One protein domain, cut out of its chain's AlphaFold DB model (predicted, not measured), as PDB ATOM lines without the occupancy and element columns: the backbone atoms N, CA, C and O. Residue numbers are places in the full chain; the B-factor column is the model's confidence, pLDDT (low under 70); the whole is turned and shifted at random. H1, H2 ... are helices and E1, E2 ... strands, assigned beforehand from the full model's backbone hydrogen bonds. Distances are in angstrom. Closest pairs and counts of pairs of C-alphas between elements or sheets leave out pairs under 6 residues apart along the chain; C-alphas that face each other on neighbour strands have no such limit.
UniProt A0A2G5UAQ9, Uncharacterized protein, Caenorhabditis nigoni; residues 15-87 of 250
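Overview. This is residues 15 to 87 of the 250 residues of an uncharacterized protein of Caenorhabditis nigoni (UniProt A0A2G5UAQ9). What is the shape? A small twisted four-stranded sheet has the long helix H1 slanting over one face and the short H2 over the opposite face, by edge strand E3. What makes it? The 73 printed residues include E1, E2, H1, E3, H2, E4 along the chain; the sheet, E3 E1 E2 E4, and the class are mixed. It is compact, radius of gyration of the C-alphas 11.6 A, spanning 32 by 24 by 23 A.

Along the chain. Where are the strands? E1 is residues 18 to 21, from C-alpha 18 at (142.073, 215.477, 190.051); E2 is 26 to 29, E3 59 to 61, and E4 81 to 86, 15.3 A, ending with C-alpha 86 at (147.494, 227.473, 194.724). The helices? H1 is residues 33 to 47, 21.1 A; H2 is 64 to 70.

Arrangement. Which strands pair? Hairpin E1 and E2 is antiparallel (N 19 and O 28, 2.9 A), like E3 and E1 (N 20 and O 59, 2.8 A); E2 and E4 are parallel (N 83 and O 27, 2.8 A). And the helices? H1 is on the sheet, height 8.2 A, with closest C-alphas Ile 28 and Gly 36, 6.1 A; H2 is on the opposite face, height 8.9 A. Every O i to N i+4 pair in both is within hydrogen-bond range.

Size, cuts and confidence. How large? The farthest C-alphas, Glu 50 and Asp 65, are 33.4 A apart. Any cut or doubt? The printed part has no cut; the link H1 to E3 is long, and residues 15 to 16, 47 to 52 and 55 have pLDDT under 70.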
ATOM      1  N   PHE A  15     150.099 209.827 189.812       58.88
ATOM      2  CA  PHE A  15     150.009 211.038 188.980       58.88
ATOM      3  C   PHE A  15     148.561 211.343 188.563       58.88
ATOM      4  O   PHE A  15     148.286 211.597 187.391       58.88
ATOM      5  N   ASN A  16     147.626 211.285 189.512       68.12
ATOM      6  CA  ASN A  16     146.240 211.677 189.267       68.12
ATOM      7  C   ASN A  16     146.100 213.169 189.545       68.12
ATOM      8  O   ASN A  16     146.408 213.631 190.640       68.12
ATOM      9  N   LYS A  17     145.670 213.932 188.542       79.75
ATOM     10  CA  LYS A  17     145.639 215.396 188.639       79.75
ATOM     11  C   LYS A  17     144.386 215.912 189.324       79.75
ATOM     12  O   LYS A  17     144.366 217.070 189.721       79.75
ATOM     13  N   VAL A  18     143.342 215.091 189.434       86.88
ATOM     14  CA  VAL A  18     142.073 215.477 190.051       86.88
ATOM     15  C   VAL A  18     141.707 214.457 191.122       86.88
ATOM     16  O   VAL A  18     141.741 213.253 190.886       86.88
ATOM     17  N   THR A  19     141.366 214.940 192.313       89.94
ATOM     18  CA  THR A  19     140.837 214.127 193.417       89.94
ATOM     19  C   THR A  19     139.465 214.662 193.800       89.94
ATOM     20  O   THR A  19     139.286 215.877 193.828       89.94
ATOM     21  N   ALA A  20     138.493 213.798 194.077       90.38
ATOM     22  CA  ALA A  20     137.113 214.205 194.306       90.38
ATOM     23  C   ALA A  20     136.426 213.446 195.446       90.38
ATOM     24  O   ALA A  20     136.787 212.319 195.778       90.38
ATOM     25  N   ILE A  21     135.401 214.088 196.007       88.38
ATOM     26  CA  ILE A  21     134.416 213.506 196.916       88.38
ATOM     27  C   ILE A  21     133.048 213.648 196.251       88.38
ATOM     28  O   ILE A  21     132.439 214.723 196.244       88.38
ATOM     29  N   ASP A  22     132.543 212.546 195.701       85.25
ATOM     30  CA  ASP A  22     131.295 212.534 194.933       85.25
ATOM     31  C   ASP A  22     130.078 212.919 195.772       85.25
ATOM     32  O   ASP A  22     129.173 213.596 195.277       85.25
ATOM     33  N   ALA A  23     130.064 212.508 197.045       83.25
ATOM     34  CA  ALA A  23     128.966 212.766 197.970       83.25
ATOM     35  C   ALA A  23     128.753 214.267 198.214       83.25
ATOM     36  O   ALA A  23     127.613 214.720 198.300       83.25
ATOM     37  N   SER A  24     129.840 215.045 198.285       84.56
ATOM     38  CA  SER A  24     129.787 216.497 198.475       84.56
ATOM     39  C   SER A  24     129.944 217.290 197.175       84.56
ATOM     40  O   SER A  24     129.882 218.520 197.217       84.56
ATOM     41  N   LYS A  25     130.097 216.606 196.029       89.94
ATOM     42  CA  LYS A  25     130.325 217.199 194.701       89.94
ATOM     43  C   LYS A  25     131.459 218.224 194.717       89.94
ATOM     44  O   LYS A  25     131.342 219.344 194.209       89.94
ATOM     45  N   LYS A  26     132.583 217.828 195.313       90.75
ATOM     46  CA  LYS A  26     133.809 218.628 195.374       90.75
ATOM     47  C   LYS A  26     134.954 217.886 194.732       90.75
ATOM     48  O   LYS A  26     135.158 216.709 195.005       90.75
ATOM     49  N   ALA A  27     135.721 218.597 193.926       91.94
ATOM     50  CA  ALA A  27     136.965 218.098 193.378       91.94
ATOM     51  C   ALA A  27     138.073 219.109 193.627       91.94
ATOM     52  O   ALA A  27     137.823 220.305 193.753       91.94
ATOM     53  N   ILE A  28     139.304 218.634 193.681       90.81
ATOM     54  CA  ILE A  28     140.502 219.451 193.721       90.81
ATOM     55  C   ILE A  28     141.410 219.034 192.584       90.81
ATOM     56  O   ILE A  28     141.620 217.841 192.360       90.81
ATOM     57  N   CYS A  29     141.953 220.020 191.879       88.94
ATOM     58  CA  CYS A  29     143.040 219.767 190.959       88.94
ATOM     59  C   CYS A  29     144.379 220.088 191.613       88.94
ATOM     60  O   CYS A  29     144.617 221.222 192.033       88.94
ATOM     61  N   GLU A  30     145.235 219.075 191.687       85.31
ATOM     62  CA  GLU A  30     146.605 219.170 192.165       85.31
ATOM     63  C   GLU A  30     147.434 218.058 191.519       85.31
ATOM     64  O   GLU A  30     146.990 216.921 191.390       85.31
ATOM     65  N   THR A  31     148.645 218.395 191.080       73.38
ATOM     66  CA  THR A  31     149.554 217.441 190.427       73.38
ATOM     67  C   THR A  31     150.162 216.421 191.377       73.38
ATOM     68  O   THR A  31     150.606 215.364 190.933       73.38
ATOM     69  N   ASP A  32     150.181 216.746 192.664       75.75
ATOM     70  CA  ASP A  32     150.543 215.841 193.739       75.75
ATOM     71  C   ASP A  32     149.266 215.342 194.433       75.75
ATOM     72  O   ASP A  32     148.598 216.079 195.164       75.75
ATOM     73  N   THR A  33     148.920 214.070 194.222       71.56
ATOM     74  CA  THR A  33     147.712 213.473 194.816       71.56
ATOM     75  C   THR A  33     147.683 213.575 196.331       71.56
ATOM     76  O   THR A  33     146.607 213.685 196.910       71.56
ATOM     77  N   CYS A  34     148.848 213.540 196.977       76.94
ATOM     78  CA  CYS A  34     148.963 213.564 198.424       76.94
ATOM     79  C   CYS A  34     148.667 214.978 198.960       76.94
ATOM     80  O   CYS A  34     147.932 215.122 199.940       76.94
ATOM     81  N   ILE A  35     149.099 216.024 198.246       78.62
ATOM     82  CA  ILE A  35     148.654 217.402 198.506       78.62
ATOM     83  C   ILE A  35     147.151 217.554 198.242       78.62
ATOM     84  O   ILE A  35     146.439 218.099 199.087       78.62
ATOM     85  N   GLY A  36     146.659 217.060 197.102       81.38
ATOM     86  CA  GLY A  36     145.242 217.138 196.741       81.38
ATOM     87  C   GLY A  36     144.343 216.517 197.812       81.38
ATOM     88  O   GLY A  36     143.435 217.171 198.323       81.38
ATOM     89  N   GLN A  37     144.658 215.291 198.225       82.62
ATOM     90  CA  GLN A  37     143.980 214.585 199.308       82.62
ATOM     91  C   GLN A  37     144.031 215.363 200.626       82.62
ATOM     92  O   GLN A  37     142.988 215.567 201.248       82.62
ATOM     93  N   GLN A  38     145.213 215.821 201.053       82.62
ATOM     94  CA  GLN A  38     145.364 216.556 202.310       82.62
ATOM     95  C   GLN A  38     144.484 217.805 202.332       82.62
ATOM     96  O   GLN A  38     143.789 218.059 203.317       82.62
ATOM     97  N   VAL A  39     144.513 218.588 201.254       82.62
ATOM     98  CA  VAL A  39     143.750 219.831 201.162       82.62
ATOM     99  C   VAL A  39     142.255 219.542 201.133       82.62
ATOM    100  O   VAL A  39     141.516 220.164 201.891       82.62
ATOM    101  N   LEU A  40     141.812 218.590 200.310       83.12
ATOM    102  CA  LEU A  40     140.395 218.259 200.179       83.12
ATOM    103  C   LEU A  40     139.817 217.739 201.501       83.12
ATOM    104  O   LEU A  40     138.781 218.225 201.945       83.12
ATOM    105  N   CYS A  41     140.530 216.841 202.181       80.94
ATOM    106  CA  CYS A  41     140.125 216.342 203.490       80.94
ATOM    107  C   CYS A  41     140.089 217.437 204.558       80.94
ATOM    108  O   CYS A  41     139.090 217.589 205.256       80.94
ATOM    109  N   SER A  42     141.148 218.246 204.650       80.62
ATOM    110  CA  SER A  42     141.216 219.345 205.621       80.62
ATOM    111  C   SER A  42     140.144 220.412 205.361       80.62
ATOM    112  O   SER A  42     139.712 221.105 206.282       80.62
ATOM    113  N   PHE A  43     139.742 220.588 204.102       77.44
ATOM    114  CA  PHE A  43     138.666 221.493 203.715       77.44
ATOM    115  C   PHE A  43     137.294 220.962 204.147       77.44
ATOM    116  O   PHE A  43     136.501 221.739 204.680       77.44
ATOM    117  N   GLU A  44     137.025 219.662 203.980       75.81
ATOM    118  CA  GLU A  44     135.782 219.052 204.469       75.81
ATOM    119  C   GLU A  44     135.686 219.101 205.995       75.81
ATOM    120  O   GLU A  44     134.666 219.541 206.516       75.81
ATOM    121  N   GLU A  45     136.754 218.744 206.711       75.25
ATOM    122  CA  GLU A  45     136.776 218.723 208.183       75.25
ATOM    123  C   GLU A  45     136.562 220.111 208.800       75.25
ATOM    124  O   GLU A  45     135.891 220.255 209.818       75.25
ATOM    125  N   LYS A  46     137.098 221.168 208.175       71.38
ATOM    126  CA  LYS A  46     136.845 222.552 208.613       71.38
ATOM    127  C   LYS A  46     135.405 223.004 208.371       71.38
ATOM    128  O   LYS A  46     134.996 224.011 208.943       71.38
ATOM    129  N   ARG A  47     134.670 222.335 207.480       69.31
ATOM    130  CA  ARG A  47     133.295 222.695 207.118       69.31
ATOM    131  C   ARG A  47     132.269 221.887 207.906       69.31
ATOM    132  O   ARG A  47     131.268 222.454 208.329       69.31
ATOM    133  N   ASP A  48     132.516 220.594 208.074       64.25
ATOM    134  CA  ASP A  48     131.677 219.674 208.832       64.25
ATOM    135  C   ASP A  48     132.427 219.258 210.107       64.25
ATOM    136  O   ASP A  48     133.167 218.275 210.117       64.25
ATOM    137  N   GLU A  49     132.222 220.019 211.193       57.81
ATOM    138  CA  GLU A  49     132.906 219.873 212.497       57.81
ATOM    139  C   GLU A  49     132.770 218.469 213.138       57.81
ATOM    140  O   GLU A  49     133.473 218.159 214.100       57.81
ATOM    141  N   GLU A  50     131.886 217.609 212.616       56.06
ATOM    142  CA  GLU A  50     131.588 216.266 213.138       56.06
ATOM    143  C   GLU A  50     132.113 215.098 212.278       56.06
ATOM    144  O   GLU A  50     132.081 213.955 212.740       56.06
ATOM    145  N   THR A  51     132.623 215.331 211.061       59.16
ATOM    146  CA  THR A  51     133.051 214.242 210.157       59.16
ATOM    147  C   THR A  51     134.525 214.328 209.788       59.16
ATOM    148  O   THR A  51     134.947 215.233 209.077       59.16
ATOM    149  N   SER A  52     135.297 213.325 210.221       65.19
ATOM    150  CA  SER A  52     136.647 213.068 209.713       65.19
ATOM    151  C   SER A  52     136.592 212.676 208.239       65.19
ATOM    152  O   SER A  52     135.746 211.856 207.868       65.19
ATOM    153  N   CYS A  53     137.504 213.198 207.421       70.50
ATOM    154  CA  CYS A  53     137.584 212.801 206.019       70.50
ATOM    155  C   CYS A  53     137.922 211.308 205.905       70.50
ATOM    156  O   CYS A  53     138.967 210.864 206.385       70.50
ATOM    157  N   ASP A  54     137.056 210.533 205.255       72.50
ATOM    158  CA  ASP A  54     137.364 209.152 204.901       72.50
ATOM    159  C   ASP A  54     138.211 209.142 203.627       72.50
ATOM    160  O   ASP A  54     137.690 209.305 202.521       72.50
ATOM    161  N   SER A  55     139.525 208.966 203.774       69.31
ATOM    162  CA  SER A  55     140.446 208.893 202.636       69.31
ATOM    163  C   SER A  55     140.084 207.795 201.642       69.31
ATOM    164  O   SER A  55     140.382 207.940 200.460       69.31
ATOM    165  N   ASP A  56     139.431 206.724 202.098       72.69
ATOM    166  CA  ASP A  56     139.049 205.592 201.250       72.69
ATOM    167  C   ASP A  56     137.839 205.933 200.359       72.69
ATOM    168  O   ASP A  56     137.562 205.234 199.384       72.69
ATOM    169  N   SER A  57     137.133 207.031 200.658       76.00
ATOM    170  CA  SER A  57     136.024 207.546 199.846       76.00
ATOM    171  C   SER A  57     136.473 208.441 198.683       76.00
ATOM    172  O   SER A  57     135.660 208.773 197.814       76.00
ATOM    173  N   LEU A  58     137.756 208.821 198.646       85.88
ATOM    174  CA  LEU A  58     138.305 209.692 197.612       85.88
ATOM    175  C   LEU A  58     138.364 208.978 196.264       85.88
ATOM    176  O   LEU A  58     138.910 207.883 196.134       85.88
ATOM    177  N   GLN A  59     137.837 209.642 195.242       88.69
ATOM    178  CA  GLN A  59     137.996 209.233 193.853       88.69
ATOM    179  C   GLN A  59     139.160 209.995 193.231       88.69
ATOM    180  O   GLN A  59     139.338 211.189 193.480       88.69
ATOM    181  N   HIS A  60     139.953 209.318 192.405       89.19
ATOM    182  CA  HIS A  60     141.084 209.924 191.715       89.19
ATOM    183  C   HIS A  60     140.934 209.768 190.208       89.19
ATOM    184  O   HIS A  60     140.665 208.672 189.721       89.19
ATOM    185  N   TYR A  61     141.183 210.855 189.488       88.06
ATOM    186  CA  TYR A  61     141.099 210.918 188.037       88.06
ATOM    187  C   TYR A  61     142.423 211.402 187.466       88.06
ATOM    188  O   TYR A  61     143.109 212.266 188.031       88.06
ATOM    189  N   SER A  62     142.783 210.839 186.321       84.06
ATOM    190  CA  SER A  62     144.044 211.142 185.648       84.06
ATOM    191  C   SER A  62     144.119 212.608 185.203       84.06
ATOM    192  O   SER A  62     145.154 213.262 185.372       84.06
ATOM    193  N   ASP A  63     143.010 213.153 184.704       84.00
ATOM    194  CA  ASP A  63     142.842 214.552 184.320       84.00
ATOM    195  C   ASP A  63     141.360 214.981 184.323       84.00
ATOM    196  O   ASP A  63     140.486 214.278 184.830       84.00
ATOM    197  N   PHE A  64     141.084 216.183 183.808       85.38
ATOM    198  CA  PHE A  64     139.724 216.716 183.716       85.38
ATOM    199  C   PHE A  64     138.857 215.998 182.687       85.38
ATOM    200  O   PHE A  64     137.658 215.905 182.911       85.38
ATOM    201  N   ASP A  65     139.429 215.492 181.596       87.00
ATOM    202  CA  ASP A  65     138.651 214.813 180.557       87.00
ATOM    203  C   ASP A  65     138.169 213.451 181.089       87.00
ATOM    204  O   ASP A  65     137.051 213.010 180.821       87.00
ATOM    205  N   ASP A  66     139.013 212.799 181.890       89.62
ATOM    206  CA  ASP A  66     138.673 211.622 182.684       89.62
ATOM    207  C   ASP A  66     137.580 211.932 183.716       89.62
ATOM    208  O   ASP A  66     136.534 211.287 183.730       89.62
ATOM    209  N   PHE A  67     137.766 212.989 184.509       89.94
ATOM    210  CA  PHE A  67     136.788 213.416 185.510       89.94
ATOM    211  C   PHE A  67     135.415 213.766 184.909       89.94
ATOM    212  O   PHE A  67     134.391 213.341 185.448       89.94
ATOM    213  N   GLU A  68     135.382 214.500 183.791       89.25
ATOM    214  CA  GLU A  68     134.157 214.849 183.057       89.25
ATOM    215  C   GLU A  68     133.419 213.601 182.573       89.25
ATOM    216  O   GLU A  68     132.205 213.492 182.753       89.25
ATOM    217  N   ARG A  69     134.150 212.655 181.976       91.00
ATOM    218  CA  ARG A  69     133.569 211.451 181.382       91.00
ATOM    219  C   ARG A  69     132.967 210.525 182.432       91.00
ATOM    220  O   ARG A  69     131.831 210.098 182.260       91.00
ATOM    221  N   GLU A  70     133.702 210.229 183.502       90.50
ATOM    222  CA  GLU A  70     133.254 209.280 184.533       90.50
ATOM    223  C   GLU A  70     132.088 209.824 185.377       90.50
ATOM    224  O   GLU A  70     131.336 209.054 185.968       90.50
ATOM    225  N   ASN A  71     131.910 211.148 185.418       88.62
ATOM    226  CA  ASN A  71     130.830 211.799 186.163       88.62
ATOM    227  C   ASN A  71     129.719 212.378 185.272       88.62
ATOM    228  O   ASN A  71     128.829 213.055 185.791       88.62
ATOM    229  N   GLU A  72     129.771 212.137 183.957       87.38
ATOM    230  CA  GLU A  72     128.819 212.655 182.962       87.38
ATOM    231  C   GLU A  72     128.602 214.180 183.072       87.38
ATOM    232  O   GLU A  72     127.477 214.685 183.016       87.38
ATOM    233  N   LEU A  73     129.689 214.933 183.279       83.56
ATOM    234  CA  LEU A  73     129.626 216.372 183.544       83.56
ATOM    235  C   LEU A  73     129.537 217.185 182.258       83.56
ATOM    236  O   LEU A  73     130.115 216.844 181.226       83.56
ATOM    237  N   ASP A  74     128.828 218.312 182.340       80.88
ATOM    238  CA  ASP A  74     128.946 219.343 181.319       80.88
ATOM    239  C   ASP A  74     130.327 220.019 181.408       80.88
ATOM    240  O   ASP A  74     131.002 219.990 182.438       80.88
ATOM    241  N   SER A  75     130.737 220.704 180.338       72.62
ATOM    242  CA  SER A  75     132.020 221.429 180.282       72.62
ATOM    243  C   SER A  75     132.160 222.547 181.326       72.62
ATOM    244  O   SER A  75     133.221 223.170 181.458       72.62
ATOM    245  N   ASN A  76     131.067 222.826 182.032       72.56
ATOM    246  CA  ASN A  76     130.869 223.904 182.966       72.56
ATOM    247  C   ASN A  76     130.852 223.425 184.429       72.56
ATOM    248  O   ASN A  76     130.868 224.269 185.323       72.56
ATOM    249  N   PHE A  77     130.846 222.118 184.694       79.56
ATOM    250  CA  PHE A  77     130.839 221.535 186.034       79.56
ATOM    251  C   PHE A  77     129.803 222.185 186.965       79.56
ATOM    252  O   PHE A  77     130.090 222.443 188.131       79.56
ATOM    253  N   THR A  78     128.619 222.539 186.452       78.81
ATOM    254  CA  THR A  78     127.701 223.480 187.135       78.81
ATOM    255  C   THR A  78     127.252 223.046 188.534       78.81
ATOM    256  O   THR A  78     126.895 223.894 189.350       78.81
ATOM    257  N   ASN A  79     127.289 221.749 188.830       85.38
ATOM    258  CA  ASN A  79     126.943 221.161 190.123       85.38
ATOM    259  C   ASN A  79     128.156 220.781 190.991       85.38
ATOM    260  O   ASN A  79     127.956 220.201 192.056       85.38
ATOM    261  N   TRP A  80     129.382 221.099 190.565       91.75
ATOM    262  CA  TRP A  80     130.605 220.792 191.300       91.75
ATOM    263  C   TRP A  80     131.347 222.043 191.742       91.75
ATOM    264  O   TRP A  80     131.488 223.018 191.006       91.75
ATOM    265  N   THR A  81     131.901 221.977 192.950       91.06
ATOM    266  CA  THR A  81     132.913 222.937 193.390       91.06
ATOM    267  C   THR A  81     134.288 222.391 193.033       91.06
ATOM    268  O   THR A  81     134.691 221.348 193.547       91.06
ATOM    269  N   ILE A  82     135.006 223.096 192.157       91.31
ATOM    270  CA  ILE A  82     136.343 222.700 191.716       91.31
ATOM    271  C   ILE A  82     137.380 223.591 192.397       91.31
ATOM    272  O   ILE A  82     137.468 224.791 192.139       91.31
ATOM    273  N   LEU A  83     138.167 222.998 193.282       91.69
ATOM    274  CA  LEU A  83     139.221 223.651 194.041       91.69
ATOM    275  C   LEU A  83     140.547 223.590 193.278       91.69
ATOM    276  O   LEU A  83     140.852 222.614 192.592       91.69
ATOM    277  N   PHE A  84     141.364 224.623 193.445       90.44
ATOM    278  CA  PHE A  84     142.749 224.639 192.985       90.44
ATOM    279  C   PHE A  84     143.645 225.080 194.142       90.44
ATOM    280  O   PHE A  84     143.550 226.226 194.597       90.44
ATOM    281  N   ALA A  85     144.495 224.171 194.628       88.81
ATOM    282  CA  ALA A  85     145.434 224.436 195.718       88.81
ATOM    283  C   ALA A  85     146.608 225.270 195.211       88.81
ATOM    284  O   ALA A  85     147.649 224.756 194.809       88.81
ATOM    285  N   ARG A  86     146.447 226.590 195.216       90.50
ATOM    286  CA  ARG A  86     147.494 227.473 194.724       90.50
ATOM    287  C   ARG A  86     148.629 227.561 195.752       90.50
ATOM    288  O   ARG A  86     148.385 227.685 196.957       90.50
ATOM    289  N   ARG A  87     149.870 227.473 195.272       89.56
ATOM    290  CA  ARG A  87     151.096 227.576 196.080       89.56
ATOM    291  C   ARG A  87     151.928 228.752 195.610       89.56
ATOM    292  O   ARG A  87     152.047 228.959 194.405       89.56
TER     293      ARG A  87